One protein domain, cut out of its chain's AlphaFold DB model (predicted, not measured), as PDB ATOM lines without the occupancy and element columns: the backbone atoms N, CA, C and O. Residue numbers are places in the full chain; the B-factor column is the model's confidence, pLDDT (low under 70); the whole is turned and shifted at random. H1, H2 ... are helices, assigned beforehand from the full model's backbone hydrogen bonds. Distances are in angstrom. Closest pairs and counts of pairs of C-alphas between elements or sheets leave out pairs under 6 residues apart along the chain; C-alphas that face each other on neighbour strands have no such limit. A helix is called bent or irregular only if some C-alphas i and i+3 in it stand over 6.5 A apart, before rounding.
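What this domain is: This is residues 555 to 756 of the 1107 residues of an uncharacterized protein of Araneus ventricosus (UniProt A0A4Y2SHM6). A long helical hairpin, H6b and H7, runs as an arm from a body of shorter helices. In the body, H1, H2 and H6a form a bundle, three helices side by side; H4 packs on H2, H8 packs on H4, H5 and H6a, and H3 packs near the base of the arm. The bent helix H6 runs through body and arm, and the loop residues 580 to 585 stick out. The printed part has 202 residues with eight named helices, H1 to H8 in chain order, and no named strand; the class is all helix. It is loose, with a radius of gyration of the C-alphas of 21.4 A, and elongated, spanning 72 by 39 by 30 A, the arm making much of the length.

Where its parts are: H1, residues 555 to 577, begins with C-alpha 555 at (69.006, 83.347, 90.015) and is 33.6 A long from first to last C-alpha. H2, residues 586 to 605, is 29.2 A long. H3 is residues 615 to 621, H4 residues 625 to 639, 21.0 A long, and H5 residues 645 to 653. H6, residues 656 to 703, was assigned as one helix by its hydrogen bonds but is bent: C-alphas 672 and 675 are 6.8 A apart. Its arms are H6a, residues 656 to 672, 24.6 A long, and H6b, residues 675 to 703, 40.9 A long, ending with C-alpha 703 at (69.445, 77.967, 119.106). H7, residues 708 to 738, is 44.9 A long and neither bent nor irregular, but only just: C-alphas 709 and 712 are 6.2 A apart. H8, residues 745 to 754, ends with C-alpha 754 at (64.035, 82.091, 54.536).

How they stand to each other: H1 and H2 form a helical hairpin at a shallow tilt of 23 degrees, closest at the C-alphas of Tyr 568 and Ala 597, 5.0 A. H6a touches H2, closest at the C-alphas of Phe 659 and Lys 591, 6.5 A. H6b and H7 form a helical hairpin at 22 degrees, a shallow tilt, closest at the C-alphas of Glu 686 and Gly 718, 5.5 A. H1 touches H6b with residues 555 to 562 alone. H4 touches H2 at a steep tilt of 61 degrees, and H8 touches H5, closest at the C-alphas of Leu 754 and Leu 648, 5.5 A. Every O i to N i+4 pair is within hydrogen-bond range in H3, H4, H5, H6a, H6b and H8; the counts are 16 of 19 in H1, 15 of 16 in H2 and 24 of 27 in H7.

The domain as a whole: The two C-alphas farthest apart, of Asp 651 and Gly 704, are 72.2 A apart. The printed part has no cut, and no link is long. Mean pLDDT of the printed part is 83.8; residues 577 to 586, 607 to 613 and 735 to 740 are under 70.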
ATOM      1  N   GLN A 555      67.822  84.185  90.243       84.12
ATOM      2  CA  GLN A 555      69.006  83.347  90.015       84.12
ATOM      3  C   GLN A 555      68.645  81.921  89.580       84.12
ATOM      4  O   GLN A 555      69.296  81.376  88.697       84.12
ATOM      5  N   LEU A 556      67.596  81.320  90.148       77.94
ATOM      6  CA  LEU A 556      67.132  80.002  89.701       77.94
ATOM      7  C   LEU A 556      66.555  80.096  88.291       77.94
ATOM      8  O   LEU A 556      66.887  79.296  87.428       77.94
ATOM      9  N   LYS A 557      65.755  81.130  88.035       77.69
ATOM     10  CA  LYS A 557      65.195  81.442  86.716       77.69
ATOM     11  C   LYS A 557      66.265  81.658  85.634       77.69
ATOM     12  O   LYS A 557      66.077  81.237  84.493       77.69
ATOM     13  N   ASP A 558      67.374  82.298  85.979       83.56
ATOM     14  CA  ASP A 558      68.477  82.555  85.056       83.56
ATOM     15  C   ASP A 558      69.360  81.314  84.837       83.56
ATOM     16  O   ASP A 558      69.746  81.042  83.697       83.56
ATOM     17  N   GLU A 559      69.609  80.513  85.882       82.06
ATOM     18  CA  GLU A 559      70.250  79.192  85.744       82.06
ATOM     19  C   GLU A 559      69.427  78.308  84.814       82.06
ATOM     20  O   GLU A 559      69.954  77.618  83.937       82.06
ATOM     21  N   VAL A 560      68.107  78.412  84.966       74.25
ATOM     22  CA  VAL A 560      67.170  77.657  84.172       74.25
ATOM     23  C   VAL A 560      67.329  77.972  82.687       74.25
ATOM     24  O   VAL A 560      67.544  77.099  81.851       74.25
ATOM     25  N   LEU A 561      67.323  79.254  82.350       79.38
ATOM     26  CA  LEU A 561      67.549  79.709  80.984       79.38
ATOM     27  C   LEU A 561      68.887  79.223  80.411       79.38
ATOM     28  O   LEU A 561      68.925  78.768  79.265       79.38
ATOM     29  N   ILE A 562      69.971  79.309  81.189       84.50
ATOM     30  CA  ILE A 562      71.306  78.899  80.737       84.50
ATOM     31  C   ILE A 562      71.347  77.432  80.384       84.50
ATOM     32  O   ILE A 562      71.916  77.071  79.355       84.50
ATOM     33  N   PHE A 563      70.751  76.584  81.206       78.44
ATOM     34  CA  PHE A 563      70.823  75.165  80.951       78.44
ATOM     35  C   PHE A 563      70.032  74.781  79.702       78.44
ATOM     36  O   PHE A 563      70.558  74.039  78.875       78.44
ATOM     37  N   ARG A 564      68.829  75.352  79.497       80.62
ATOM     38  CA  ARG A 564      68.069  75.173  78.243       80.62
ATOM     39  C   ARG A 564      68.910  75.622  77.056       80.62
ATOM     40  O   ARG A 564      68.962  74.936  76.049       80.62
ATOM     41  N   LEU A 565      69.586  76.761  77.150       87.31
ATOM     42  CA  LEU A 565      70.444  77.242  76.073       87.31
ATOM     43  C   LEU A 565      71.622  76.287  75.815       87.31
ATOM     44  O   LEU A 565      71.854  75.889  74.674       87.31
ATOM     45  N   ASN A 566      72.326  75.870  76.867       87.69
ATOM     46  CA  ASN A 566      73.443  74.935  76.778       87.69
ATOM     47  C   ASN A 566      73.009  73.572  76.208       87.69
ATOM     48  O   ASN A 566      73.783  72.964  75.471       87.69
ATOM     49  N   HIS A 567      71.760  73.144  76.449       84.06
ATOM     50  CA  HIS A 567      71.157  71.947  75.855       84.06
ATOM     51  C   HIS A 567      71.306  71.897  74.359       84.06
ATOM     52  O   HIS A 567      71.926  70.988  73.804       84.06
ATOM     53  N   TYR A 568      70.723  72.888  73.700       86.50
ATOM     54  CA  TYR A 568      70.636  72.889  72.254       86.50
ATOM     55  C   TYR A 568      71.997  73.187  71.631       86.50
ATOM     56  O   TYR A 568      72.307  72.646  70.573       86.50
ATOM     57  N   LEU A 569      72.854  73.952  72.316       91.69
ATOM     58  CA  LEU A 569      74.245  74.146  71.902       91.69
ATOM     59  C   LEU A 569      75.041  72.828  71.942       91.69
ATOM     60  O   LEU A 569      75.787  72.533  71.012       91.69
ATOM     61  N   LEU A 570      74.873  72.003  72.981       86.50
ATOM     62  CA  LEU A 570      75.508  70.682  73.067       86.50
ATOM     63  C   LEU A 570      74.904  69.679  72.079       86.50
ATOM     64  O   LEU A 570      75.645  68.896  71.491       86.50
ATOM     65  N   ALA A 571      73.587  69.716  71.860       86.62
ATOM     66  CA  ALA A 571      72.914  68.866  70.880       86.62
ATOM     67  C   ALA A 571      73.465  69.093  69.463       86.62
ATOM     68  O   ALA A 571      73.726  68.128  68.746       86.62
ATOM     69  N   VAL A 572      73.724  70.352  69.081       92.50
ATOM     70  CA  VAL A 572      74.357  70.696  67.797       92.50
ATOM     71  C   VAL A 572      75.748  70.066  67.665       92.50
ATOM     72  O   VAL A 572      76.075  69.547  66.597       92.50
ATOM     73  N   ASN A 573      76.541  70.025  68.737       87.44
ATOM     74  CA  ASN A 573      77.876  69.417  68.711       87.44
ATOM     75  C   ASN A 573      77.822  67.888  68.625       87.44
ATOM     76  O   ASN A 573      78.548  67.297  67.836       87.44
ATOM     77  N   LYS A 574      76.917  67.241  69.370       84.00
ATOM     78  CA  LYS A 574      76.771  65.775  69.341       84.00
ATOM     79  C   LYS A 574      76.391  65.249  67.947       84.00
ATOM     80  O   LYS A 574      76.744  64.131  67.597       84.00
ATOM     81  N   THR A 575      75.708  66.048  67.119       83.06
ATOM     82  CA  THR A 575      75.346  65.628  65.747       83.06
ATOM     83  C   THR A 575      76.534  65.502  64.786       83.06
ATOM     84  O   THR A 575      76.405  64.792  63.795       83.06
ATOM     85  N   SER A 576      77.684  66.147  65.036       73.00
ATOM     86  CA  SER A 576      78.843  66.022  64.132       73.00
ATOM     87  C   SER A 576      79.613  64.720  64.315       73.00
ATOM     88  O   SER A 576      80.199  64.230  63.358       73.00
ATOM     89  N   GLU A 577      79.600  64.157  65.523       66.31
ATOM     90  CA  GLU A 577      80.336  62.931  65.861       66.31
ATOM     91  C   GLU A 577      79.712  61.679  65.218       66.31
ATOM     92  O   GLU A 577      80.396  60.684  65.007       66.31
ATOM     93  N   ALA A 578      78.427  61.733  64.852       62.66
ATOM     94  CA  ALA A 578      77.708  60.609  64.249       62.66
ATOM     95  C   ALA A 578      77.969  60.433  62.737       62.66
ATOM     96  O   ALA A 578      77.794  59.333  62.209       62.66
ATOM     97  N   LYS A 579      78.436  61.482  62.036       63.06
ATOM     98  CA  LYS A 579      78.603  61.486  60.567       63.06
ATOM     99  C   LYS A 579      79.626  60.479  60.042       63.06
ATOM    100  O   LYS A 579      79.512  60.045  58.896       63.06
ATOM    101  N   ASP A 580      80.560  60.041  60.880       58.94
ATOM    102  CA  ASP A 580      81.534  59.010  60.513       58.94
ATOM    103  C   ASP A 580      80.890  57.617  60.317       58.94
ATOM    104  O   ASP A 580      81.530  56.714  59.782       58.94
ATOM    105  N   SER A 581      79.609  57.441  60.679       57.19
ATOM    106  CA  SER A 581      78.876  56.170  60.554       57.19
ATOM    107  C   SER A 581      78.190  55.936  59.192       57.19
ATOM    108  O   SER A 581      77.708  54.834  58.928       57.19
ATOM    109  N   GLY A 582      78.163  56.932  58.295       55.69
ATOM    110  CA  GLY A 582      77.688  56.776  56.912       55.69
ATOM    111  C   GLY A 582      76.169  56.623  56.719       55.69
ATOM    112  O   GLY A 582      75.738  56.182  55.650       55.69
ATOM    113  N   SER A 583      75.336  56.971  57.709       54.06
ATOM    114  CA  SER A 583      73.877  56.842  57.596       54.06
ATOM    115  C   SER A 583      73.216  58.074  56.939       54.06
ATOM    116  O   SER A 583      73.315  59.202  57.411       54.06
ATOM    117  N   VAL A 584      72.496  57.866  55.828       53.78
ATOM    118  CA  VAL A 584      71.854  58.940  55.026       53.78
ATOM    119  C   VAL A 584      70.684  59.624  55.763       53.78
ATOM    120  O   VAL A 584      70.292  60.737  55.421       53.78
ATOM    121  N   SER A 585      70.100  58.989  56.790       54.78
ATOM    122  CA  SER A 585      68.994  59.579  57.564       54.78
ATOM    123  C   SER A 585      69.433  60.647  58.570       54.78
ATOM    124  O   SER A 585      68.589  61.421  59.022       54.78
ATOM    125  N   GLU A 586      70.721  60.725  58.915       61.38
ATOM    126  CA  GLU A 586      71.213  61.649  59.945       61.38
ATOM    127  C   GLU A 586      71.316  63.110  59.474       61.38
ATOM    128  O   GLU A 586      71.175  64.024  60.292       61.38
ATOM    129  N   ASP A 587      71.439  63.356  58.164       71.00
ATOM    130  CA  ASP A 587      71.662  64.705  57.622       71.00
ATOM    131  C   ASP A 587      70.478  65.661  57.842       71.00
ATOM    132  O   ASP A 587      70.674  66.847  58.116       71.00
ATOM    133  N   MET A 588      69.232  65.174  57.782       83.12
ATOM    134  CA  MET A 588      68.058  66.025  58.038       83.12
ATOM    135  C   MET A 588      67.839  66.296  59.528       83.12
ATOM    136  O   MET A 588      67.436  67.399  59.897       83.12
ATOM    137  N   LYS A 589      68.132  65.316  60.394       88.00
ATOM    138  CA  LYS A 589      68.026  65.464  61.852       88.00
ATOM    139  C   LYS A 589      68.929  66.601  62.328       88.00
ATOM    140  O   LYS A 589      68.472  67.512  63.010       88.00
ATOM    141  N   GLU A 590      70.181  66.620  61.873       90.81
ATOM    142  CA  GLU A 590      71.138  67.697  62.152       90.81
ATOM    143  C   GLU A 590      70.579  69.096  61.837       90.81
ATOM    144  O   GLU A 590      70.676  70.010  62.662       90.81
ATOM    145  N   LYS A 591      69.951  69.265  60.669       93.38
ATOM    146  CA  LYS A 591      69.404  70.558  60.229       93.38
ATOM    147  C   LYS A 591      68.316  71.057  61.173       93.38
ATOM    148  O   LYS A 591      68.323  72.231  61.545       93.38
ATOM    149  N   PHE A 592      67.420  70.178  61.623       93.50
ATOM    150  CA  PHE A 592      66.378  70.549  62.581       93.50
ATOM    151  C   PHE A 592      66.946  70.894  63.962       93.50
ATOM    152  O   PHE A 592      66.500  71.870  64.569       93.50
ATOM    153  N   VAL A 593      67.973  70.171  64.429       93.62
ATOM    154  CA  VAL A 593      68.692  70.507  65.673       93.62
ATOM    155  C   VAL A 593      69.297  71.911  65.589       93.62
ATOM    156  O   VAL A 593      69.115  72.716  66.504       93.62
ATOM    157  N   ILE A 594      69.963  72.238  64.476       96.06
ATOM    158  CA  ILE A 594      70.558  73.562  64.237       96.06
ATOM    159  C   ILE A 594      69.488  74.659  64.242       96.06
ATOM    160  O   ILE A 594      69.647  75.676  64.919       96.06
ATOM    161  N   GLN A 595      68.376  74.463  63.530       95.06
ATOM    162  CA  GLN A 595      67.282  75.439  63.504       95.06
ATOM    163  C   GLN A 595      66.682  75.663  64.895       95.06
ATOM    164  O   GLN A 595      66.477  76.814  65.294       95.06
ATOM    165  N   ARG A 596      66.451  74.588  65.661       92.50
ATOM    166  CA  ARG A 596      65.938  74.691  67.029       92.50
ATOM    167  C   ARG A 596      66.914  75.430  67.939       92.50
ATOM    168  O   ARG A 596      66.495  76.309  68.687       92.50
ATOM    169  N   ALA A 597      68.214  75.157  67.827       94.31
ATOM    170  CA  ALA A 597      69.237  75.889  68.566       94.31
ATOM    171  C   ALA A 597      69.225  77.390  68.232       94.31
ATOM    172  O   ALA A 597      69.235  78.214  69.145       94.31
ATOM    173  N   LEU A 598      69.115  77.772  66.953       94.62
ATOM    174  CA  LEU A 598      68.984  79.181  66.551       94.62
ATOM    175  C   LEU A 598      67.731  79.844  67.131       94.62
ATOM    176  O   LEU A 598      67.788  80.999  67.565       94.62
ATOM    177  N   GLN A 599      66.608  79.121  67.163       89.00
ATOM    178  CA  GLN A 599      65.380  79.602  67.785       89.00
ATOM    179  C   GLN A 599      65.586  79.855  69.288       89.00
ATOM    180  O   GLN A 599      65.285  80.953  69.758       89.00
ATOM    181  N   VAL A 600      66.166  78.900  70.023       87.06
ATOM    182  CA  VAL A 600      66.402  79.003  71.475       87.06
ATOM    183  C   VAL A 600      67.434  80.082  71.821       87.06
ATOM    184  O   VAL A 600      67.237  80.835  72.780       87.06
ATOM    185  N   ILE A 601      68.500  80.230  71.026       91.94
ATOM    186  CA  ILE A 601      69.463  81.336  71.160       91.94
ATOM    187  C   ILE A 601      68.722  82.667  71.043       91.94
ATOM    188  O   ILE A 601      68.855  83.531  71.910       91.94
ATOM    189  N   GLY A 602      67.914  82.827  69.991       89.00
ATOM    190  CA  GLY A 602      67.156  84.049  69.773       89.00
ATOM    191  C   GLY A 602      66.143  84.328  70.884       89.00
ATOM    192  O   GLY A 602      66.033  85.471  71.304       89.00
ATOM    193  N   GLU A 603      65.452  83.313  71.408       82.62
ATOM    194  CA  GLU A 603      64.533  83.437  72.553       82.62
ATOM    195  C   GLU A 603      65.258  83.920  73.812       82.62
ATOM    196  O   GLU A 603      64.781  84.827  74.498       82.62
ATOM    197  N   SER A 604      66.447  83.373  74.069       85.06
ATOM    198  CA  SER A 604      67.272  83.690  75.240       85.06
ATOM    199  C   SER A 604      67.751  85.148  75.253       85.06
ATOM    200  O   SER A 604      67.888  85.745  76.320       85.06
ATOM    201  N   ILE A 605      67.948  85.750  74.074       86.81
ATOM    202  CA  ILE A 605      68.402  87.144  73.904       86.81
ATOM    203  C   ILE A 605      67.268  88.123  73.539       86.81
ATOM    204  O   ILE A 605      67.507  89.324  73.365       86.81
ATOM    205  N   ASN A 606      66.027  87.649  73.375       77.75
ATOM    206  CA  ASN A 606      64.899  88.472  72.935       77.75
ATOM    207  C   ASN A 606      64.220  89.198  74.104       77.75
ATOM    208  O   ASN A 606      63.113  88.847  74.508       77.75
ATOM    209  N   VAL A 607      64.885  90.220  74.648       68.69
ATOM    210  CA  VAL A 607      64.282  91.145  75.619       68.69
ATOM    211  C   VAL A 607      64.654  92.581  75.268       68.69
ATOM    212  O   VAL A 607      65.811  92.864  74.948       68.69
ATOM    213  N   GLU A 608      63.660  93.466  75.270       55.19
ATOM    214  CA  GLU A 608      63.833  94.902  75.009       55.19
ATOM    215  C   GLU A 608      64.132  95.691  76.304       55.19
ATOM    216  O   GLU A 608      64.840  96.690  76.247       55.19
ATOM    217  N   GLU A 609      63.697  95.186  77.469       58.09
ATOM    218  CA  GLU A 609      63.792  95.836  78.792       58.09
ATOM    219  C   GLU A 609      64.290  94.880  79.903       58.09
ATOM    220  O   GLU A 609      63.723  94.805  80.991       58.09
ATOM    221  N   ALA A 610      65.318  94.070  79.635       60.38
ATOM    222  CA  ALA A 610      65.858  93.183  80.666       60.38
ATOM    223  C   ALA A 610      66.546  93.999  81.772       60.38
ATOM    224  O   ALA A 610      67.284  94.939  81.469       60.38
ATOM    225  N   ASP A 611      66.352  93.610  83.038       66.69
ATOM    226  CA  ASP A 611      67.143  94.141  84.152       66.69
ATOM    227  C   ASP A 611      68.641  94.036  83.787       66.69
ATOM    228  O   ASP A 611      69.083  92.947  83.394       66.69
ATOM    229  N   PRO A 612      69.433  95.124  83.890       67.88
ATOM    230  CA  PRO A 612      70.879  95.097  83.672       67.88
ATOM    231  C   PRO A 612      71.629  94.039  84.494       67.88
ATOM    232  O   PRO A 612      72.775  93.720  84.177       67.88
ATOM    233  N   SER A 613      71.016  93.524  85.561       64.31
ATOM    234  CA  SER A 613      71.553  92.445  86.388       64.31
ATOM    235  C   SER A 613      71.207  91.032  85.897       64.31
ATOM    236  O   SER A 613      71.858  90.080  86.324       64.31
ATOM    237  N   SER A 614      70.243  90.894  84.979       80.94
ATOM    238  CA  SER A 614      69.780  89.600  84.464       80.94
ATOM    239  C   SER A 614      70.780  88.948  83.515       80.94
ATOM    240  O   SER A 614      71.497  89.611  82.754       80.94
ATOM    241  N   ILE A 615      70.761  87.619  83.472       85.69
ATOM    242  CA  ILE A 615      71.645  86.861  82.589       85.69
ATOM    243  C   ILE A 615      71.421  87.161  81.107       85.69
ATOM    244  O   ILE A 615      72.357  87.169  80.311       85.69
ATOM    245  N   ARG A 616      70.183  87.484  80.725       86.94
ATOM    246  CA  ARG A 616      69.830  87.818  79.340       86.94
ATOM    247  C   ARG A 616      70.531  89.078  78.864       86.94
ATOM    248  O   ARG A 616      70.947  89.152  77.708       86.94
ATOM    249  N   HIS A 617      70.692  90.056  79.755       87.12
ATOM    250  CA  HIS A 617      71.472  91.254  79.466       87.12
ATOM    251  C   HIS A 617      72.945  90.913  79.230       87.12
ATOM    252  O   HIS A 617      73.546  91.410  78.276       87.12
ATOM    253  N   LEU A 618      73.514  90.015  80.042       88.50
ATOM    254  CA  LEU A 618      74.889  89.540  79.864       88.50
ATOM    255  C   LEU A 618      75.066  88.779  78.539       88.50
ATOM    256  O   LEU A 618      75.995  89.084  77.795       88.50
ATOM    257  N   LEU A 619      74.130  87.894  78.179       90.62
ATOM    258  CA  LEU A 619      74.119  87.218  76.872       90.62
ATOM    259  C   LEU A 619      74.081  88.226  75.712       90.62
ATOM    260  O   LEU A 619      74.821  88.081  74.739       90.62
ATOM    261  N   CYS A 620      73.266  89.282  75.819       89.94
ATOM    262  CA  CYS A 620      73.201  90.332  74.800       89.94
ATOM    263  C   CYS A 620      74.513  91.122  74.686       89.94
ATOM    264  O   CYS A 620      74.902  91.489  73.579       89.94
ATOM    265  N   LYS A 621      75.196  91.383  75.809       87.75
ATOM    266  CA  LYS A 621      76.486  92.091  75.838       87.75
ATOM    267  C   LYS A 621      77.628  91.289  75.213       87.75
ATOM    268  O   LYS A 621      78.541  91.897  74.662       87.75
ATOM    269  N   CYS A 622      77.571  89.959  75.266       89.00
ATOM    270  CA  CYS A 622      78.583  89.091  74.656       89.00
ATOM    271  C   CYS A 622      78.560  89.089  73.123       89.00
ATOM    272  O   CYS A 622      79.499  88.594  72.501       89.00
ATOM    273  N   LEU A 623      77.500  89.614  72.502       90.25
ATOM    274  CA  LEU A 623      77.314  89.561  71.058       90.25
ATOM    275  C   LEU A 623      77.349  90.962  70.427       90.25
ATOM    276  O   LEU A 623      76.765  91.908  70.963       90.25
ATOM    277  N   PRO A 624      77.957  91.122  69.236       90.44
ATOM    278  CA  PRO A 624      77.869  92.370  68.486       90.44
ATOM    279  C   PRO A 624      76.413  92.755  68.181       90.44
ATOM    280  O   PRO A 624      75.592  91.897  67.854       90.44
ATOM    281  N   LYS A 625      76.097  94.061  68.173       90.00
ATOM    282  CA  LYS A 625      74.735  94.568  67.877       90.00
ATOM    283  C   LYS A 625      74.151  94.010  66.572       90.00
ATOM    284  O   LYS A 625      72.965  93.696  66.517       90.00
ATOM    285  N   ASN A 626      74.982  93.868  65.536       90.62
ATOM    286  CA  ASN A 626      74.561  93.301  64.252       90.62
ATOM    287  C   ASN A 626      74.203  91.814  64.383       90.62
ATOM    288  O   ASN A 626      73.147  91.406  63.911       90.62
ATOM    289  N   THR A 627      75.037  91.028  65.071       93.44
ATOM    290  CA  THR A 627      74.796  89.607  65.370       93.44
ATOM    291  C   THR A 627      73.510  89.421  66.172       93.44
ATOM    292  O   THR A 627      72.670  88.607  65.801       93.44
ATOM    293  N   LEU A 628      73.292  90.247  67.201       92.00
ATOM    294  CA  LEU A 628      72.058  90.257  67.988       92.00
ATOM    295  C   LEU A 628      70.824  90.509  67.104       92.00
ATOM    296  O   LEU A 628      69.828  89.794  67.200       92.00
ATOM    297  N   ALA A 629      70.890  91.518  66.229       92.75
ATOM    298  CA  ALA A 629      69.796  91.850  65.322       92.75
ATOM    299  C   ALA A 629      69.496  90.710  64.338       92.75
ATOM    300  O   ALA A 629      68.327  90.442  64.065       92.75
ATOM    301  N   ILE A 630      70.529  90.030  63.830       94.69
ATOM    302  CA  ILE A 630      70.388  88.863  62.952       94.69
ATOM    303  C   ILE A 630      69.709  87.720  63.709       94.69
ATOM    304  O   ILE A 630      68.659  87.265  63.278       94.69
ATOM    305  N   LEU A 631      70.228  87.321  64.873       93.69
ATOM    306  CA  LEU A 631      69.675  86.216  65.663       93.69
ATOM    307  C   LEU A 631      68.215  86.462  66.077       93.69
ATOM    308  O   LEU A 631      67.380  85.566  65.947       93.69
ATOM    309  N   LYS A 632      67.870  87.690  66.498       90.38
ATOM    310  CA  LYS A 632      66.478  88.073  66.807       90.38
ATOM    311  C   LYS A 632      65.568  87.946  65.582       90.38
ATOM    312  O   LYS A 632      64.460  87.420  65.691       90.38
ATOM    313  N   LYS A 633      66.028  88.396  64.409       91.44
ATOM    314  CA  LYS A 633      65.282  88.255  63.150       91.44
ATOM    315  C   LYS A 633      65.118  86.790  62.751       91.44
ATOM    316  O   LYS A 633      63.996  86.385  62.467       91.44
ATOM    317  N   THR A 634      66.189  85.996  62.799       91.19
ATOM    318  CA  THR A 634      66.164  84.556  62.503       91.19
ATOM    319  C   THR A 634      65.163  83.835  63.394       91.19
ATOM    320  O   THR A 634      64.299  83.124  62.887       91.19
ATOM    321  N   ARG A 635      65.199  84.080  64.708       88.75
ATOM    322  CA  ARG A 635      64.236  83.503  65.651       88.75
ATOM    323  C   ARG A 635      62.805  83.902  65.342       88.75
ATOM    324  O   ARG A 635      61.930  83.042  65.362       88.75
ATOM    325  N   ASN A 636      62.550  85.179  65.059       85.19
ATOM    326  CA  ASN A 636      61.202  85.638  64.726       85.19
ATOM    327  C   ASN A 636      60.689  84.987  63.439       85.19
ATOM    328  O   ASN A 636      59.521  84.620  63.383       85.19
ATOM    329  N   THR A 637      61.557  84.788  62.444       85.31
ATOM    330  CA  THR A 637      61.214  84.045  61.227       85.31
ATOM    331  C   THR A 637      60.893  82.583  61.534       85.31
ATOM    332  O   THR A 637      59.831  82.120  61.136       85.31
ATOM    333  N   LEU A 638      61.754  81.876  62.275       84.44
ATOM    334  CA  LEU A 638      61.552  80.461  62.616       84.44
ATOM    335  C   LEU A 638      60.310  80.230  63.490       84.44
ATOM    336  O   LEU A 638      59.588  79.264  63.282       84.44
ATOM    337  N   SER A 639      60.021  81.139  64.427       79.75
ATOM    338  CA  SER A 639      58.874  81.020  65.345       79.75
ATOM    339  C   SER A 639      57.532  81.352  64.682       79.75
ATOM    340  O   SER A 639      56.479  80.984  65.201       79.75
ATOM    341  N   HIS A 640      57.554  82.100  63.574       80.38
ATOM    342  CA  HIS A 640      56.365  82.665  62.932       80.38
ATOM    343  C   HIS A 640      56.415  82.530  61.408       80.38
ATOM    344  O   HIS A 640      56.138  83.492  60.681       80.38
ATOM    345  N   LEU A 641      56.754  81.332  60.922       80.56
ATOM    346  CA  LEU A 641      56.808  81.054  59.490       80.56
ATOM    347  C   LEU A 641      55.464  81.371  58.812       80.56
ATOM    348  O   LEU A 641      54.373  80.940  59.207       80.56
ATOM    349  N   ARG A 642      55.540  82.182  57.761       80.94
ATOM    350  CA  ARG A 642      54.426  82.443  56.845       80.94
ATOM    351  C   ARG A 642      54.354  81.318  55.816       80.94
ATOM    352  O   ARG A 642      55.362  80.675  55.549       80.94
ATOM    353  N   SER A 643      53.185  81.089  55.217       74.81
ATOM    354  CA  SER A 643      52.986  79.963  54.290       74.81
ATOM    355  C   SER A 643      53.970  79.976  53.115       74.81
ATOM    356  O   SER A 643      54.576  78.955  52.808       74.81
ATOM    357  N   PHE A 644      54.260  81.151  52.547       76.31
ATOM    358  CA  PHE A 644      55.270  81.298  51.485       76.31
ATOM    359  C   PHE A 644      56.717  80.985  51.920       76.31
ATOM    360  O   PHE A 644      57.584  80.836  51.067       76.31
ATOM    361  N   GLN A 645      57.009  80.929  53.224       82.50
ATOM    362  CA  GLN A 645      58.360  80.681  53.741       82.50
ATOM    363  C   GLN A 645      58.670  79.194  53.899       82.50
ATOM    364  O   GLN A 645      59.843  78.850  53.997       82.50
ATOM    365  N   PHE A 646      57.662  78.315  53.909       82.81
ATOM    366  CA  PHE A 646      57.889  76.871  54.007       82.81
ATOM    367  C   PHE A 646      58.627  76.298  52.790       82.81
ATOM    368  O   PHE A 646      59.627  75.625  53.017       82.81
ATOM    369  N   PRO A 647      58.250  76.613  51.532       80.75
ATOM    370  CA  PRO A 647      59.024  76.162  50.374       80.75
ATOM    371  C   PRO A 647      60.482  76.634  50.433       80.75
ATOM    372  O   PRO A 647      61.397  75.831  50.330       80.75
ATOM    373  N   LEU A 648      60.699  77.917  50.748       83.81
ATOM    374  CA  LEU A 648      62.045  78.491  50.883       83.81
ATOM    375  C   LEU A 648      62.864  77.806  51.979       83.81
ATOM    376  O   LEU A 648      64.073  77.628  51.847       83.81
ATOM    377  N   LYS A 649      62.207  77.440  53.080       89.06
ATOM    378  CA  LYS A 649      62.827  76.685  54.162       89.06
ATOM    379  C   LYS A 649      63.268  75.304  53.687       89.06
ATOM    380  O   LYS A 649      64.382  74.920  54.016       89.06
ATOM    381  N   PHE A 650      62.442  74.599  52.915       86.81
ATOM    382  CA  PHE A 650      62.792  73.285  52.372       86.81
ATOM    383  C   PHE A 650      63.973  73.377  51.409       86.81
ATOM    384  O   PHE A 650      64.933  72.639  51.581       86.81
ATOM    385  N   ASP A 651      63.962  74.348  50.493       83.69
ATOM    386  CA  ASP A 651      65.081  74.575  49.570       83.69
ATOM    387  C   ASP A 651      66.379  74.873  50.340       83.69
ATOM    388  O   ASP A 651      67.455  74.384  50.011       83.69
ATOM    389  N   THR A 652      66.278  75.655  51.419       87.19
ATOM    390  CA  THR A 652      67.434  75.972  52.271       87.19
ATOM    391  C   THR A 652      67.929  74.744  53.038       87.19
ATOM    392  O   THR A 652      69.124  74.611  53.286       87.19
ATOM    393  N   GLU A 653      67.031  73.837  53.417       90.81
ATOM    394  CA  GLU A 653      67.377  72.560  54.045       90.81
ATOM    395  C   GLU A 653      68.093  71.604  53.093       90.81
ATOM    396  O   GLU A 653      68.670  70.637  53.570       90.81
ATOM    397  N   GLU A 654      68.141  71.850  51.786       88.38
ATOM    398  CA  GLU A 654      68.970  71.060  50.866       88.38
ATOM    399  C   GLU A 654      70.453  71.492  50.877       88.38
ATOM    400  O   GLU A 654      71.310  70.765  50.377       88.38
ATOM    401  N   ASP A 655      70.796  72.634  51.491       89.38
ATOM    402  CA  ASP A 655      72.163  73.174  51.522       89.38
ATOM    403  C   ASP A 655      72.977  72.682  52.739       89.38
ATOM    404  O   ASP A 655      73.096  73.349  53.774       89.38
ATOM    405  N   ASP A 656      73.590  71.501  52.614       90.06
ATOM    406  CA  ASP A 656      74.460  70.921  53.655       90.06
ATOM    407  C   ASP A 656      75.671  71.807  54.001       90.06
ATOM    408  O   ASP A 656      76.136  71.837  55.151       90.06
ATOM    409  N   GLY A 657      76.188  72.550  53.016       91.38
ATOM    410  CA  GLY A 657      77.337  73.440  53.183       91.38
ATOM    411  C   GLY A 657      77.005  74.629  54.083       91.38
ATOM    412  O   GLY A 657      77.787  74.981  54.980       91.38
ATOM    413  N   LEU A 658      75.816  75.204  53.902       92.69
ATOM    414  CA  LEU A 658      75.292  76.270  54.748       92.69
ATOM    415  C   LEU A 658      75.122  75.797  56.195       92.69
ATOM    416  O   LEU A 658      75.619  76.459  57.107       92.69
ATOM    417  N   PHE A 659      74.487  74.645  56.427       94.38
ATOM    418  CA  PHE A 659      74.265  74.127  57.784       94.38
ATOM    419  C   PHE A 659      75.565  73.738  58.500       94.38
ATOM    420  O   PHE A 659      75.728  74.051  59.683       94.38
ATOM    421  N   THR A 660      76.538  73.174  57.781       93.44
ATOM    422  CA  THR A 660      77.887  72.919  58.318       93.44
ATOM    423  C   THR A 660      78.552  74.219  58.781       93.44
ATOM    424  O   THR A 660      79.165  74.279  59.849       93.44
ATOM    425  N   SER A 661      78.380  75.295  58.010       95.12
ATOM    426  CA  SER A 661      78.924  76.613  58.345       95.12
ATOM    427  C   SER A 661      78.193  77.260  59.529       95.12
ATOM    428  O   SER A 661      78.833  77.806  60.426       95.12
ATOM    429  N   ILE A 662      76.862  77.139  59.590       96.25
ATOM    430  CA  ILE A 662      76.045  77.608  60.722       96.25
ATOM    431  C   ILE A 662      76.429  76.890  62.014       96.25
ATOM    432  O   ILE A 662      76.523  77.536  63.055       96.25
ATOM    433  N   ARG A 663      76.689  75.578  61.976       95.12
ATOM    434  CA  ARG A 663      77.163  74.824  63.147       95.12
ATOM    435  C   ARG A 663      78.425  75.455  63.737       95.12
ATOM    436  O   ARG A 663      78.489  75.666  64.947       95.12
ATOM    437  N   SER A 664      79.407  75.791  62.899       94.81
ATOM    438  CA  SER A 664      80.628  76.470  63.354       94.81
ATOM    439  C   SER A 664      80.323  77.837  63.981       94.81
ATOM    440  O   SER A 664      80.886  78.179  65.019       94.81
ATOM    441  N   GLU A 665      79.379  78.599  63.419       96.88
ATOM    442  CA  GLU A 665      78.929  79.868  64.010       96.88
ATOM    443  C   GLU A 665      78.228  79.681  65.362       96.88
ATOM    444  O   GLU A 665      78.464  80.465  66.280       96.88
ATOM    445  N   ILE A 666      77.416  78.631  65.521       96.38
ATOM    446  CA  ILE A 666      76.785  78.271  66.800       96.38
ATOM    447  C   ILE A 666      77.845  77.904  67.841       96.38
ATOM    448  O   ILE A 666      77.738  78.339  68.988       96.38
ATOM    449  N   GLN A 667      78.893  77.173  67.455       94.94
ATOM    450  CA  GLN A 667      80.010  76.868  68.350       94.94
ATOM    451  C   GLN A 667      80.727  78.151  68.804       94.94
ATOM    452  O   GLN A 667      80.954  78.331  69.998       94.94
ATOM    453  N   ASN A 668      80.960  79.104  67.897       94.25
ATOM    454  CA  ASN A 668      81.526  80.410  68.259       94.25
ATOM    455  C   ASN A 668      80.615  81.198  69.224       94.25
ATOM    456  O   ASN A 668      81.106  81.888  70.120       94.25
ATOM    457  N   ILE A 669      79.286  81.109  69.060       94.62
ATOM    458  CA  ILE A 669      78.313  81.705  69.993       94.62
ATOM    459  C   ILE A 669      78.400  81.025  71.365       94.62
ATOM    460  O   ILE A 669      78.421  81.717  72.382       94.62
ATOM    461  N   LYS A 670      78.476  79.690  71.407       94.81
ATOM    462  CA  LYS A 670      78.632  78.920  72.648       94.81
ATOM    463  C   LYS A 670      79.893  79.338  73.402       94.81
ATOM    464  O   LYS A 670      79.811  79.635  74.591       94.81
ATOM    465  N   ASP A 671      81.021  79.439  72.705       92.56
ATOM    466  CA  ASP A 671      82.292  79.861  73.301       92.56
ATOM    467  C   ASP A 671      82.207  81.292  73.859       92.56
ATOM    468  O   ASP A 671      82.726  81.578  74.939       92.56
ATOM    469  N   ALA A 672      81.476  82.190  73.186       91.44
ATOM    470  CA  ALA A 672      81.212  83.540  73.690       91.44
ATOM    471  C   ALA A 672      80.280  83.566  74.919       91.44
ATOM    472  O   ALA A 672      80.402  84.450  75.773       91.44
ATOM    473  N   PHE A 673      79.355  82.608  75.027       93.31
ATOM    474  CA  PHE A 673      78.450  82.461  76.168       93.31
ATOM    475  C   PHE A 673      79.073  81.740  77.366       93.31
ATOM    476  O   PHE A 673      78.559  81.902  78.470       93.31
ATOM    477  N   GLN A 674      80.191  81.023  77.206       90.50
ATOM    478  CA  GLN A 674      80.799  80.247  78.293       90.50
ATOM    479  C   GLN A 674      81.083  81.096  79.545       90.50
ATOM    480  O   GLN A 674      80.704  80.716  80.649       90.50
ATOM    481  N   ASN A 675      81.627  82.305  79.374       87.50
ATOM    482  CA  ASN A 675      81.855  83.227  80.495       87.50
ATOM    483  C   ASN A 675      80.553  83.623  81.210       87.50
ATOM    484  O   ASN A 675      80.548  83.852  82.415       87.50
ATOM    485  N   VAL A 676      79.444  83.731  80.474       90.81
ATOM    486  CA  VAL A 676      78.126  84.050  81.040       90.81
ATOM    487  C   VAL A 676      77.597  82.864  81.841       90.81
ATOM    488  O   VAL A 676      77.061  83.067  82.930       90.81
ATOM    489  N   PHE A 677      77.805  81.638  81.353       89.88
ATOM    490  CA  PHE A 677      77.457  80.413  82.077       89.88
ATOM    491  C   PHE A 677      78.231  80.314  83.394       89.88
ATOM    492  O   PHE A 677      77.637  80.082  84.448       89.88
ATOM    493  N   ASP A 678      79.531  80.601  83.359       85.56
ATOM    494  CA  ASP A 678      80.381  80.595  84.549       85.56
ATOM    495  C   ASP A 678      79.970  81.691  85.549       85.56
ATOM    496  O   ASP A 678      79.892  81.438  86.754       85.56
ATOM    497  N   ILE A 679      79.646  82.902  85.068       88.50
ATOM    498  CA  ILE A 679      79.133  83.991  85.914       88.50
ATOM    499  C   ILE A 679      77.829  83.585  86.591       88.50
ATOM    500  O   ILE A 679      77.698  83.805  87.794       88.50
ATOM    501  N   GLN A 680      76.869  83.016  85.858       89.06
ATOM    502  CA  GLN A 680      75.600  82.618  86.462       89.06
ATOM    503  C   GLN A 680      75.802  81.574  87.541       89.06
ATOM    504  O   GLN A 680      75.237  81.702  88.623       89.06
ATOM    505  N   ARG A 681      76.641  80.575  87.274       85.19
ATOM    506  CA  ARG A 681      76.956  79.549  88.257       85.19
ATOM    507  C   ARG A 681      77.517  80.163  89.539       85.19
ATOM    508  O   ARG A 681      77.092  79.798  90.631       85.19
ATOM    509  N   ILE A 682      78.430  81.130  89.413       85.88
ATOM    510  CA  ILE A 682      78.975  81.879  90.556       85.88
ATOM    511  C   ILE A 682      77.870  82.666  91.271       85.88
ATOM    512  O   ILE A 682      77.800  82.618  92.494       85.88
ATOM    513  N   LEU A 683      76.996  83.362  90.535       89.00
ATOM    514  CA  LEU A 683      75.881  84.128  91.106       89.00
ATOM    515  C   LEU A 683      74.880  83.234  91.842       89.00
ATOM    516  O   LEU A 683      74.373  83.626  92.892       89.00
ATOM    517  N   LEU A 684      74.606  82.040  91.315       87.88
ATOM    518  CA  LEU A 684      73.752  81.052  91.956       87.88
ATOM    519  C   LEU A 684      74.389  80.557  93.255       87.88
ATOM    520  O   LEU A 684      73.737  80.581  94.293       87.88
ATOM    521  N   ILE A 685      75.667  80.175  93.230       86.62
ATOM    522  CA  ILE A 685      76.384  79.734  94.434       86.62
ATOM    523  C   ILE A 685      76.438  80.865  95.476       86.62
ATOM    524  O   ILE A 685      76.117  80.631  96.640       86.62
ATOM    525  N   GLU A 686      76.757  82.102  95.071       88.81
ATOM    526  CA  GLU A 686      76.740  83.280  95.954       88.81
ATOM    527  C   GLU A 686      75.348  83.485  96.574       88.81
ATOM    528  O   GLU A 686      75.229  83.730  97.775       88.81
ATOM    529  N   PHE A 687      74.284  83.348  95.778       91.38
ATOM    530  CA  PHE A 687      72.904  83.422  96.255       91.38
ATOM    531  C   PHE A 687      72.606  82.352  97.313       91.38
ATOM    532  O   PHE A 687      72.093  82.693  98.382       91.38
ATOM    533  N   LEU A 688      72.971  81.092  97.056       89.44
ATOM    534  CA  LEU A 688      72.763  79.984  97.992       89.44
ATOM    535  C   LEU A 688      73.536  80.197  99.302       89.44
ATOM    536  O   LEU A 688      72.984  79.975 100.376       89.44
ATOM    537  N   ILE A 689      74.773  80.699  99.243       87.19
ATOM    538  CA  ILE A 689      75.580  80.997 100.437       87.19
ATOM    539  C   ILE A 689      75.008  82.173 101.216       87.19
ATOM    540  O   ILE A 689      74.860  82.075 102.427       87.19
ATOM    541  N   ASN A 690      74.672  83.280 100.551       90.00
ATOM    542  CA  ASN A 690      74.095  84.454 101.212       90.00
ATOM    543  C   ASN A 690      72.774  84.109 101.895       90.00
ATOM    544  O   ASN A 690      72.465  84.624 102.970       90.00
ATOM    545  N   ARG A 691      71.983  83.238 101.268       89.50
ATOM    546  CA  ARG A 691      70.772  82.711 101.876       89.50
ATOM    547  C   ARG A 691      71.097  81.801 103.059       89.50
ATOM    548  O   ARG A 691      70.561  82.022 104.138       89.50
ATOM    549  N   GLY A 692      72.024  80.863 102.884       87.19
ATOM    550  CA  GLY A 692      72.517  79.999 103.947       87.19
ATOM    551  C   GLY A 692      73.030  80.780 105.157       87.19
ATOM    552  O   GLY A 692      72.673  80.446 106.276       87.19
ATOM    553  N   LEU A 693      73.770  81.871 104.950       86.75
ATOM    554  CA  LEU A 693      74.238  82.785 105.997       86.75
ATOM    555  C   LEU A 693      73.080  83.392 106.795       86.75
ATOM    556  O   LEU A 693      73.133  83.409 108.021       86.75
ATOM    557  N   LYS A 694      72.012  83.844 106.125       91.06
ATOM    558  CA  LYS A 694      70.805  84.336 106.813       91.06
ATOM    559  C   LYS A 694      70.148  83.233 107.638       91.06
ATOM    560  O   LYS A 694      69.724  83.484 108.762       91.06
ATOM    561  N   SER A 695      70.092  82.016 107.097       88.56
ATOM    562  CA  SER A 695      69.568  80.851 107.812       88.56
ATOM    563  C   SER A 695      70.452  80.472 109.008       88.56
ATOM    564  O   SER A 695      69.914  80.145 110.057       88.56
ATOM    565  N   VAL A 696      71.784  80.573 108.898       86.12
ATOM    566  CA  VAL A 696      72.734  80.343 110.004       86.12
ATOM    567  C   VAL A 696      72.532  81.378 111.107       86.12
ATOM    568  O   VAL A 696      72.478  81.001 112.271       86.12
ATOM    569  N   GLN A 697      72.384  82.658 110.757       87.25
ATOM    570  CA  GLN A 697      72.138  83.734 111.723       87.25
ATOM    571  C   GLN A 697      70.818  83.523 112.468       87.25
ATOM    572  O   GLN A 697      70.807  83.532 113.696       87.25
ATOM    573  N   LYS A 698      69.730  83.234 111.739       88.62
ATOM    574  CA  LYS A 698      68.433  82.887 112.341       88.62
ATOM    575  C   LYS A 698      68.559  81.660 113.249       88.62
ATOM    576  O   LYS A 698      68.099  81.677 114.383       88.62
ATOM    577  N   PHE A 699      69.238  80.615 112.772       84.62
ATOM    578  CA  PHE A 699      69.457  79.403 113.551       84.62
ATOM    579  C   PHE A 699      70.235  79.698 114.833       84.62
ATOM    580  O   PHE A 699      69.823  79.241 115.886       84.62
ATOM    581  N   GLN A 700      71.302  80.498 114.778       84.75
ATOM    582  CA  GLN A 700      72.073  80.928 115.948       84.75
ATOM    583  C   GLN A 700      71.219  81.717 116.954       84.75
ATOM    584  O   GLN A 700      71.338  81.480 118.158       84.75
ATOM    585  N   GLU A 701      70.355  82.618 116.478       86.62
ATOM    586  CA  GLU A 701      69.419  83.382 117.315       86.62
ATOM    587  C   GLU A 701      68.407  82.471 118.029       86.62
ATOM    588  O   GLU A 701      68.182  82.632 119.230       86.62
ATOM    589  N   ASP A 702      67.856  81.482 117.321       83.81
ATOM    590  CA  ASP A 702      66.858  80.546 117.854       83.81
ATOM    591  C   ASP A 702      67.485  79.477 118.776       83.81
ATOM    592  O   ASP A 702      66.874  79.026 119.748       83.81
ATOM    593  N   ALA A 703      68.715  79.061 118.471       79.56
ATOM    594  CA  ALA A 703      69.445  77.967 119.106       79.56
ATOM    595  C   ALA A 703      70.263  78.352 120.340       79.56
ATOM    596  O   ALA A 703      70.487  77.525 121.225       79.56
ATOM    597  N   GLY A 704      70.834  79.557 120.334       80.69
ATOM    598  CA  GLY A 704      71.921  79.922 121.242       80.69
ATOM    599  C   GLY A 704      73.243  79.171 120.997       80.69
ATOM    600  O   GLY A 704      74.093  79.160 121.887       80.69
ATOM    601  N   ILE A 705      73.436  78.542 119.829       79.12
ATOM    602  CA  ILE A 705      74.710  77.911 119.438       79.12
ATOM    603  C   ILE A 705      75.611  78.934 118.753       79.12
ATOM    604  O   ILE A 705      75.187  79.631 117.833       79.12
ATOM    605  N   ASP A 706      76.874  78.998 119.173       80.50
ATOM    606  CA  ASP A 706      77.875  79.837 118.521       80.50
ATOM    607  C   ASP A 706      78.273  79.260 117.152       80.50
ATOM    608  O   ASP A 706      79.093  78.347 117.049       80.50
ATOM    609  N   MET A 707      77.677  79.813 116.095       80.88
ATOM    610  CA  MET A 707      77.977  79.483 114.699       80.88
ATOM    611  C   MET A 707      79.023  80.429 114.086       80.88
ATOM    612  O   MET A 707      79.318  80.328 112.893       80.88
ATOM    613  N   HIS A 708      79.642  81.318 114.878       77.56
ATOM    614  CA  HIS A 708      80.675  82.248 114.405       77.56
ATOM    615  C   HIS A 708      81.858  81.554 113.691       77.56
ATOM    616  O   HIS A 708      82.379  82.120 112.720       77.56
ATOM    617  N   PRO A 709      82.300  80.336 114.082       78.81
ATOM    618  CA  PRO A 709      83.331  79.607 113.340       78.81
ATOM    619  C   PRO A 709      82.928  79.236 111.904       78.81
ATOM    620  O   PRO A 709      83.809  79.035 111.073       78.81
ATOM    621  N   LEU A 710      81.627  79.164 111.602       75.88
ATOM    622  CA  LEU A 710      81.075  78.848 110.278       75.88
ATOM    623  C   LEU A 710      80.703  80.106 109.489       75.88
ATOM    624  O   LEU A 710      80.945  80.176 108.282       75.88
ATOM    625  N   GLU A 711      80.174  81.125 110.170       82.25
ATOM    626  CA  GLU A 711      79.737  82.374 109.542       82.25
ATOM    627  C   GLU A 711      80.896  83.105 108.851       82.25
ATOM    628  O   GLU A 711      80.774  83.514 107.695       82.25
ATOM    629  N   GLN A 712      82.046  83.245 109.522       83.19
ATOM    630  CA  GLN A 712      83.166  84.012 108.974       83.19
ATOM    631  C   GLN A 712      83.769  83.372 107.705       83.19
ATOM    632  O   GLN A 712      83.953  84.102 106.726       83.19
ATOM    633  N   PRO A 713      84.040  82.049 107.646       79.75
ATOM    634  CA  PRO A 713      84.447  81.390 106.404       79.75
ATOM    635  C   PRO A 713      83.422  81.533 105.275       79.75
ATOM    636  O   PRO A 713      83.805  81.858 104.154       79.75
ATOM    637  N   MET A 714      82.128  81.351 105.559       79.94
ATOM    638  CA  MET A 714      81.064  81.486 104.555       79.94
ATOM    639  C   MET A 714      80.943  82.920 104.029       79.94
ATOM    640  O   MET A 714      80.745  83.125 102.833       79.94
ATOM    641  N   LYS A 715      81.104  83.924 104.897       85.94
ATOM    642  CA  LYS A 715      81.108  85.338 104.511       85.94
ATOM    643  C   LYS A 715      82.310  85.680 103.637       85.94
ATOM    644  O   LYS A 715      82.135  86.268 102.575       85.94
ATOM    645  N   ASN A 716      83.507  85.244 104.038       84.12
ATOM    646  CA  ASN A 716      84.716  85.391 103.228       84.12
ATOM    647  C   ASN A 716      84.542  84.719 101.854       84.12
ATOM    648  O   ASN A 716      84.948  85.274 100.836       84.12
ATOM    649  N   PHE A 717      83.900  83.546 101.823       79.94
ATOM    650  CA  PHE A 717      83.613  82.814 100.595       79.94
ATOM    651  C   PHE A 717      82.631  83.568  99.687       79.94
ATOM    652  O   PHE A 717      82.909  83.755  98.503       79.94
ATOM    653  N   GLY A 718      81.528  84.079 100.242       83.12
ATOM    654  CA  GLY A 718      80.586  84.929  99.512       83.12
ATOM    655  C   GLY A 718      81.238  86.201  98.956       83.12
ATOM    656  O   GLY A 718      80.975  86.582  97.814       83.12
ATOM    657  N   ASP A 719      82.134  86.834  99.717       85.81
ATOM    658  CA  ASP A 719      82.856  88.030  99.274       85.81
ATOM    659  C   ASP A 719      83.865  87.727  98.146       85.81
ATOM    660  O   ASP A 719      83.968  88.512  97.199       85.81
ATOM    661  N   GLU A 720      84.549  86.575  98.173       84.12
ATOM    662  CA  GLU A 720      85.442  86.157  97.079       84.12
ATOM    663  C   GLU A 720      84.659  85.810  95.803       84.12
ATOM    664  O   GLU A 720      85.056  86.211  94.707       84.12
ATOM    665  N   LEU A 721      83.495  85.153  95.919       81.94
ATOM    666  CA  LEU A 721      82.604  84.916  94.777       81.94
ATOM    667  C   LEU A 721      82.105  86.230  94.172       81.94
ATOM    668  O   LEU A 721      82.122  86.388  92.949       81.94
ATOM    669  N   ARG A 722      81.734  87.206  95.008       86.06
ATOM    670  CA  ARG A 722      81.325  88.538  94.546       86.06
ATOM    671  C   ARG A 722      82.462  89.255  93.827       86.06
ATOM    672  O   ARG A 722      82.239  89.870  92.779       86.06
ATOM    673  N   LYS A 723      83.683  89.167  94.361       88.19
ATOM    674  CA  LYS A 723      84.886  89.718  93.732       88.19
ATOM    675  C   LYS A 723      85.135  89.067  92.371       88.19
ATOM    676  O   LYS A 723      85.229  89.789  91.382       88.19
ATOM    677  N   ARG A 724      85.107  87.734  92.278       82.50
ATOM    678  CA  ARG A 724      85.282  86.994  91.017       82.50
ATOM    679  C   ARG A 724      84.175  87.277  89.999       82.50
ATOM    680  O   ARG A 724      84.460  87.498  88.826       82.50
ATOM    681  N   SER A 725      82.917  87.337  90.435       83.81
ATOM    682  CA  SER A 725      81.781  87.744  89.595       83.81
ATOM    683  C   SER A 725      81.982  89.159  89.045       83.81
ATOM    684  O   SER A 725      81.761  89.411  87.862       83.81
ATOM    685  N   THR A 726      82.476  90.080  89.877       86.75
ATOM    686  CA  THR A 726      82.801  91.454  89.468       86.75
ATOM    687  C   THR A 726      83.974  91.489  88.489       86.75
ATOM    688  O   THR A 726      83.913  92.224  87.506       86.75
ATOM    689  N   GLU A 727      85.015  90.682  88.699       85.75
ATOM    690  CA  GLU A 727      86.150  90.553  87.779       85.75
ATOM    691  C   GLU A 727      85.707  90.022  86.410       85.75
ATOM    692  O   GLU A 727      86.052  90.623  85.391       85.75
ATOM    693  N   LEU A 728      84.877  88.973  86.379       81.44
ATOM    694  CA  LEU A 728      84.313  88.407  85.150       81.44
ATOM    695  C   LEU A 728      83.368  89.387  84.442       81.44
ATOM    696  O   LEU A 728      83.460  89.551  83.227       81.44
ATOM    697  N   LYS A 729      82.517  90.113  85.178       83.06
ATOM    698  CA  LYS A 729      81.682  91.190  84.614       83.06
ATOM    699  C   LYS A 729      82.536  92.320  84.036       83.06
ATOM    700  O   LYS A 729      82.287  92.755  82.916       83.06
ATOM    701  N   CYS A 730      83.596  92.735  84.733       85.25
ATOM    702  CA  CYS A 730      84.560  93.712  84.218       85.25
ATOM    703  C   CYS A 730      85.316  93.186  82.987       85.25
ATOM    704  O   CYS A 730      85.688  93.965  82.108       85.25
ATOM    705  N   MET A 731      85.605  91.883  82.917       81.38
ATOM    706  CA  MET A 731      86.164  91.256  81.718       81.38
ATOM    707  C   MET A 731      85.163  91.301  80.566       81.38
ATOM    708  O   MET A 731      85.554  91.710  79.480       81.38
ATOM    709  N   LEU A 732      83.888  90.980  80.797       80.44
ATOM    710  CA  LEU A 732      82.834  91.100  79.787       80.44
ATOM    711  C   LEU A 732      82.646  92.541  79.303       80.44
ATOM    712  O   LEU A 732      82.525  92.764  78.104       80.44
ATOM    713  N   ASP A 733      82.685  93.531  80.197       81.44
ATOM    714  CA  ASP A 733      82.575  94.942  79.812       81.44
ATOM    715  C   ASP A 733      83.786  95.408  78.981       81.44
ATOM    716  O   ASP A 733      83.619  96.176  78.032       81.44
ATOM    717  N   ARG A 734      84.992  94.892  79.266       79.56
ATOM    718  CA  ARG A 734      86.199  95.112  78.441       79.56
ATOM    719  C   ARG A 734      86.139  94.364  77.106       79.56
ATOM    720  O   ARG A 734      86.545  94.900  76.079       79.56
ATOM    721  N   MET A 735      85.585  93.154  77.092       68.31
ATOM    722  CA  MET A 735      85.299  92.428  75.855       68.31
ATOM    723  C   MET A 735      84.221  93.140  75.036       68.31
ATOM    724  O   MET A 735      84.264  93.081  73.820       68.31
ATOM    725  N   GLY A 736      83.305  93.892  75.645       61.28
ATOM    726  CA  GLY A 736      82.329  94.705  74.917       61.28
ATOM    727  C   GLY A 736      82.959  95.755  73.988       61.28
ATOM    728  O   GLY A 736      82.330  96.144  73.003       61.28
ATOM    729  N   THR A 737      84.198  96.192  74.256       57.16
ATOM    730  CA  THR A 737      84.935  97.139  73.400       57.16
ATOM    731  C   THR A 737      85.815  96.473  72.338       57.16
ATOM    732  O   THR A 737      85.989  97.058  71.272       57.16
ATOM    733  N   ASP A 738      86.293  95.247  72.584       50.72
ATOM    734  CA  ASP A 738      87.220  94.498  71.709       50.72
ATOM    735  C   ASP A 738      86.637  93.185  71.154       50.72
ATOM    736  O   ASP A 738      87.365  92.385  70.570       50.72
ATOM    737  N   GLY A 739      85.337  92.948  71.356       51.41
ATOM    738  CA  GLY A 739      84.718  91.623  71.338       51.41
ATOM    739  C   GLY A 739      85.204  90.754  70.198       51.41
ATOM    740  O   GLY A 739      85.140  91.177  69.037       51.41
ATOM    741  N   ASN A 740      85.667  89.542  70.544       55.06
ATOM    742  CA  ASN A 740      85.859  88.446  69.600       55.06
ATOM    743  C   ASN A 740      84.704  88.528  68.613       55.06
ATOM    744  O   ASN A 740      83.547  88.421  69.019       55.06
ATOM    745  N   ARG A 741      85.001  88.888  67.359       70.12
ATOM    746  CA  ARG A 741      83.970  89.232  66.382       70.12
ATOM    747  C   ARG A 741      83.223  87.946  66.053       70.12
ATOM    748  O   ARG A 741      83.571  87.276  65.089       70.12
ATOM    749  N   VAL A 742      82.222  87.595  66.863       86.44
ATOM    750  CA  VAL A 742      81.269  86.529  66.570       86.44
ATOM    751  C   VAL A 742      80.448  87.039  65.400       86.44
ATOM    752  O   VAL A 742      79.438  87.732  65.555       86.44
ATOM    753  N   LEU A 743      80.985  86.804  64.211       91.38
ATOM    754  CA  LEU A 743      80.338  87.079  62.949       91.38
ATOM    755  C   LEU A 743      79.453  85.885  62.638       91.38
ATOM    756  O   LEU A 743      79.879  84.741  62.763       91.38
ATOM    757  N   VAL A 744      78.229  86.185  62.221       94.94
ATOM    758  CA  VAL A 744      77.229  85.174  61.878       94.94
ATOM    759  C   VAL A 744      76.761  85.301  60.417       94.94
ATOM    760  O   VAL A 744      75.561  85.452  60.159       94.94
ATOM    761  N   PRO A 745      77.683  85.392  59.431       94.75
ATOM    762  CA  PRO A 745      77.313  85.605  58.036       94.75
ATOM    763  C   PRO A 745      76.435  84.484  57.476       94.75
ATOM    764  O   PRO A 745      75.536  84.791  56.698       94.75
ATOM    765  N   ASN A 746      76.636  83.231  57.888       96.69
ATOM    766  CA  ASN A 746      75.865  82.090  57.397       96.69
ATOM    767  C   ASN A 746      74.486  82.019  58.058       96.69
ATOM    768  O   ASN A 746      73.505  81.759  57.373       96.69
ATOM    769  N   ILE A 747      74.351  82.357  59.345       96.31
ATOM    770  CA  ILE A 747      73.021  82.520  59.963       96.31
ATOM    771  C   ILE A 747      72.261  83.691  59.321       96.31
ATOM    772  O   ILE A 747      71.041  83.624  59.146       96.31
ATOM    773  N   ASN A 748      72.956  84.775  58.959       94.75
ATOM    774  CA  ASN A 748      72.342  85.876  58.219       94.75
ATOM    775  C   ASN A 748      71.911  85.439  56.819       94.75
ATOM    776  O   ASN A 748      70.816  85.790  56.394       94.75
ATOM    777  N   GLU A 749      72.746  84.673  56.119       92.56
ATOM    778  CA  GLU A 749      72.406  84.110  54.815       92.56
ATOM    779  C   GLU A 749      71.196  83.182  54.915       92.56
ATOM    780  O   GLU A 749      70.231  83.360  54.181       92.56
ATOM    781  N   PHE A 750      71.166  82.295  55.907       94.25
ATOM    782  CA  PHE A 750      70.012  81.457  56.215       94.25
ATOM    783  C   PHE A 750      68.739  82.281  56.424       94.25
ATOM    784  O   PHE A 750      67.723  82.042  55.774       94.25
ATOM    785  N   HIS A 751      68.788  83.320  57.261       92.94
ATOM    786  CA  HIS A 751      67.652  84.225  57.434       92.94
ATOM    787  C   HIS A 751      67.242  84.905  56.120       92.94
ATOM    788  O   HIS A 751      66.049  85.022  55.833       92.94
ATOM    789  N   ARG A 752      68.211  85.346  55.309       89.50
ATOM    790  CA  ARG A 752      67.953  85.951  53.999       89.50
ATOM    791  C   ARG A 752      67.246  84.964  53.064       89.50
ATOM    792  O   ARG A 752      66.244  85.347  52.464       89.50
ATOM    793  N   LEU A 753      67.689  83.712  53.003       88.31
ATOM    794  CA  LEU A 753      67.065  82.658  52.199       88.31
ATOM    795  C   LEU A 753      65.639  82.342  52.669       88.31
ATOM    796  O   LEU A 753      64.724  82.322  51.851       88.31
ATOM    797  N   LEU A 754      65.392  82.260  53.982       86.31
ATOM    798  CA  LEU A 754      64.035  82.091  54.536       86.31
ATOM    799  C   LEU A 754      63.098  83.267  54.238       86.31
ATOM    800  O   LEU A 754      61.872  83.134  54.186       86.31
ATOM    801  N   MET A 755      63.664  84.458  54.080       84.06
ATOM    802  CA  MET A 755      62.932  85.641  53.645       84.06
ATOM    803  C   MET A 755      62.870  85.742  52.114       84.06
ATOM    804  O   MET A 755      62.231  86.664  51.610       84.06
ATOM    805  N   GLY A 756      63.465  84.785  51.389       78.88
ATOM    806  CA  GLY A 756      63.549  84.603  49.935       78.88
ATOM    807  C   GLY A 756      64.412  85.629  49.208       78.88
ATOM    808  O   GLY A 756      64.184  85.894  48.028       78.88
TER     809      GLY A 756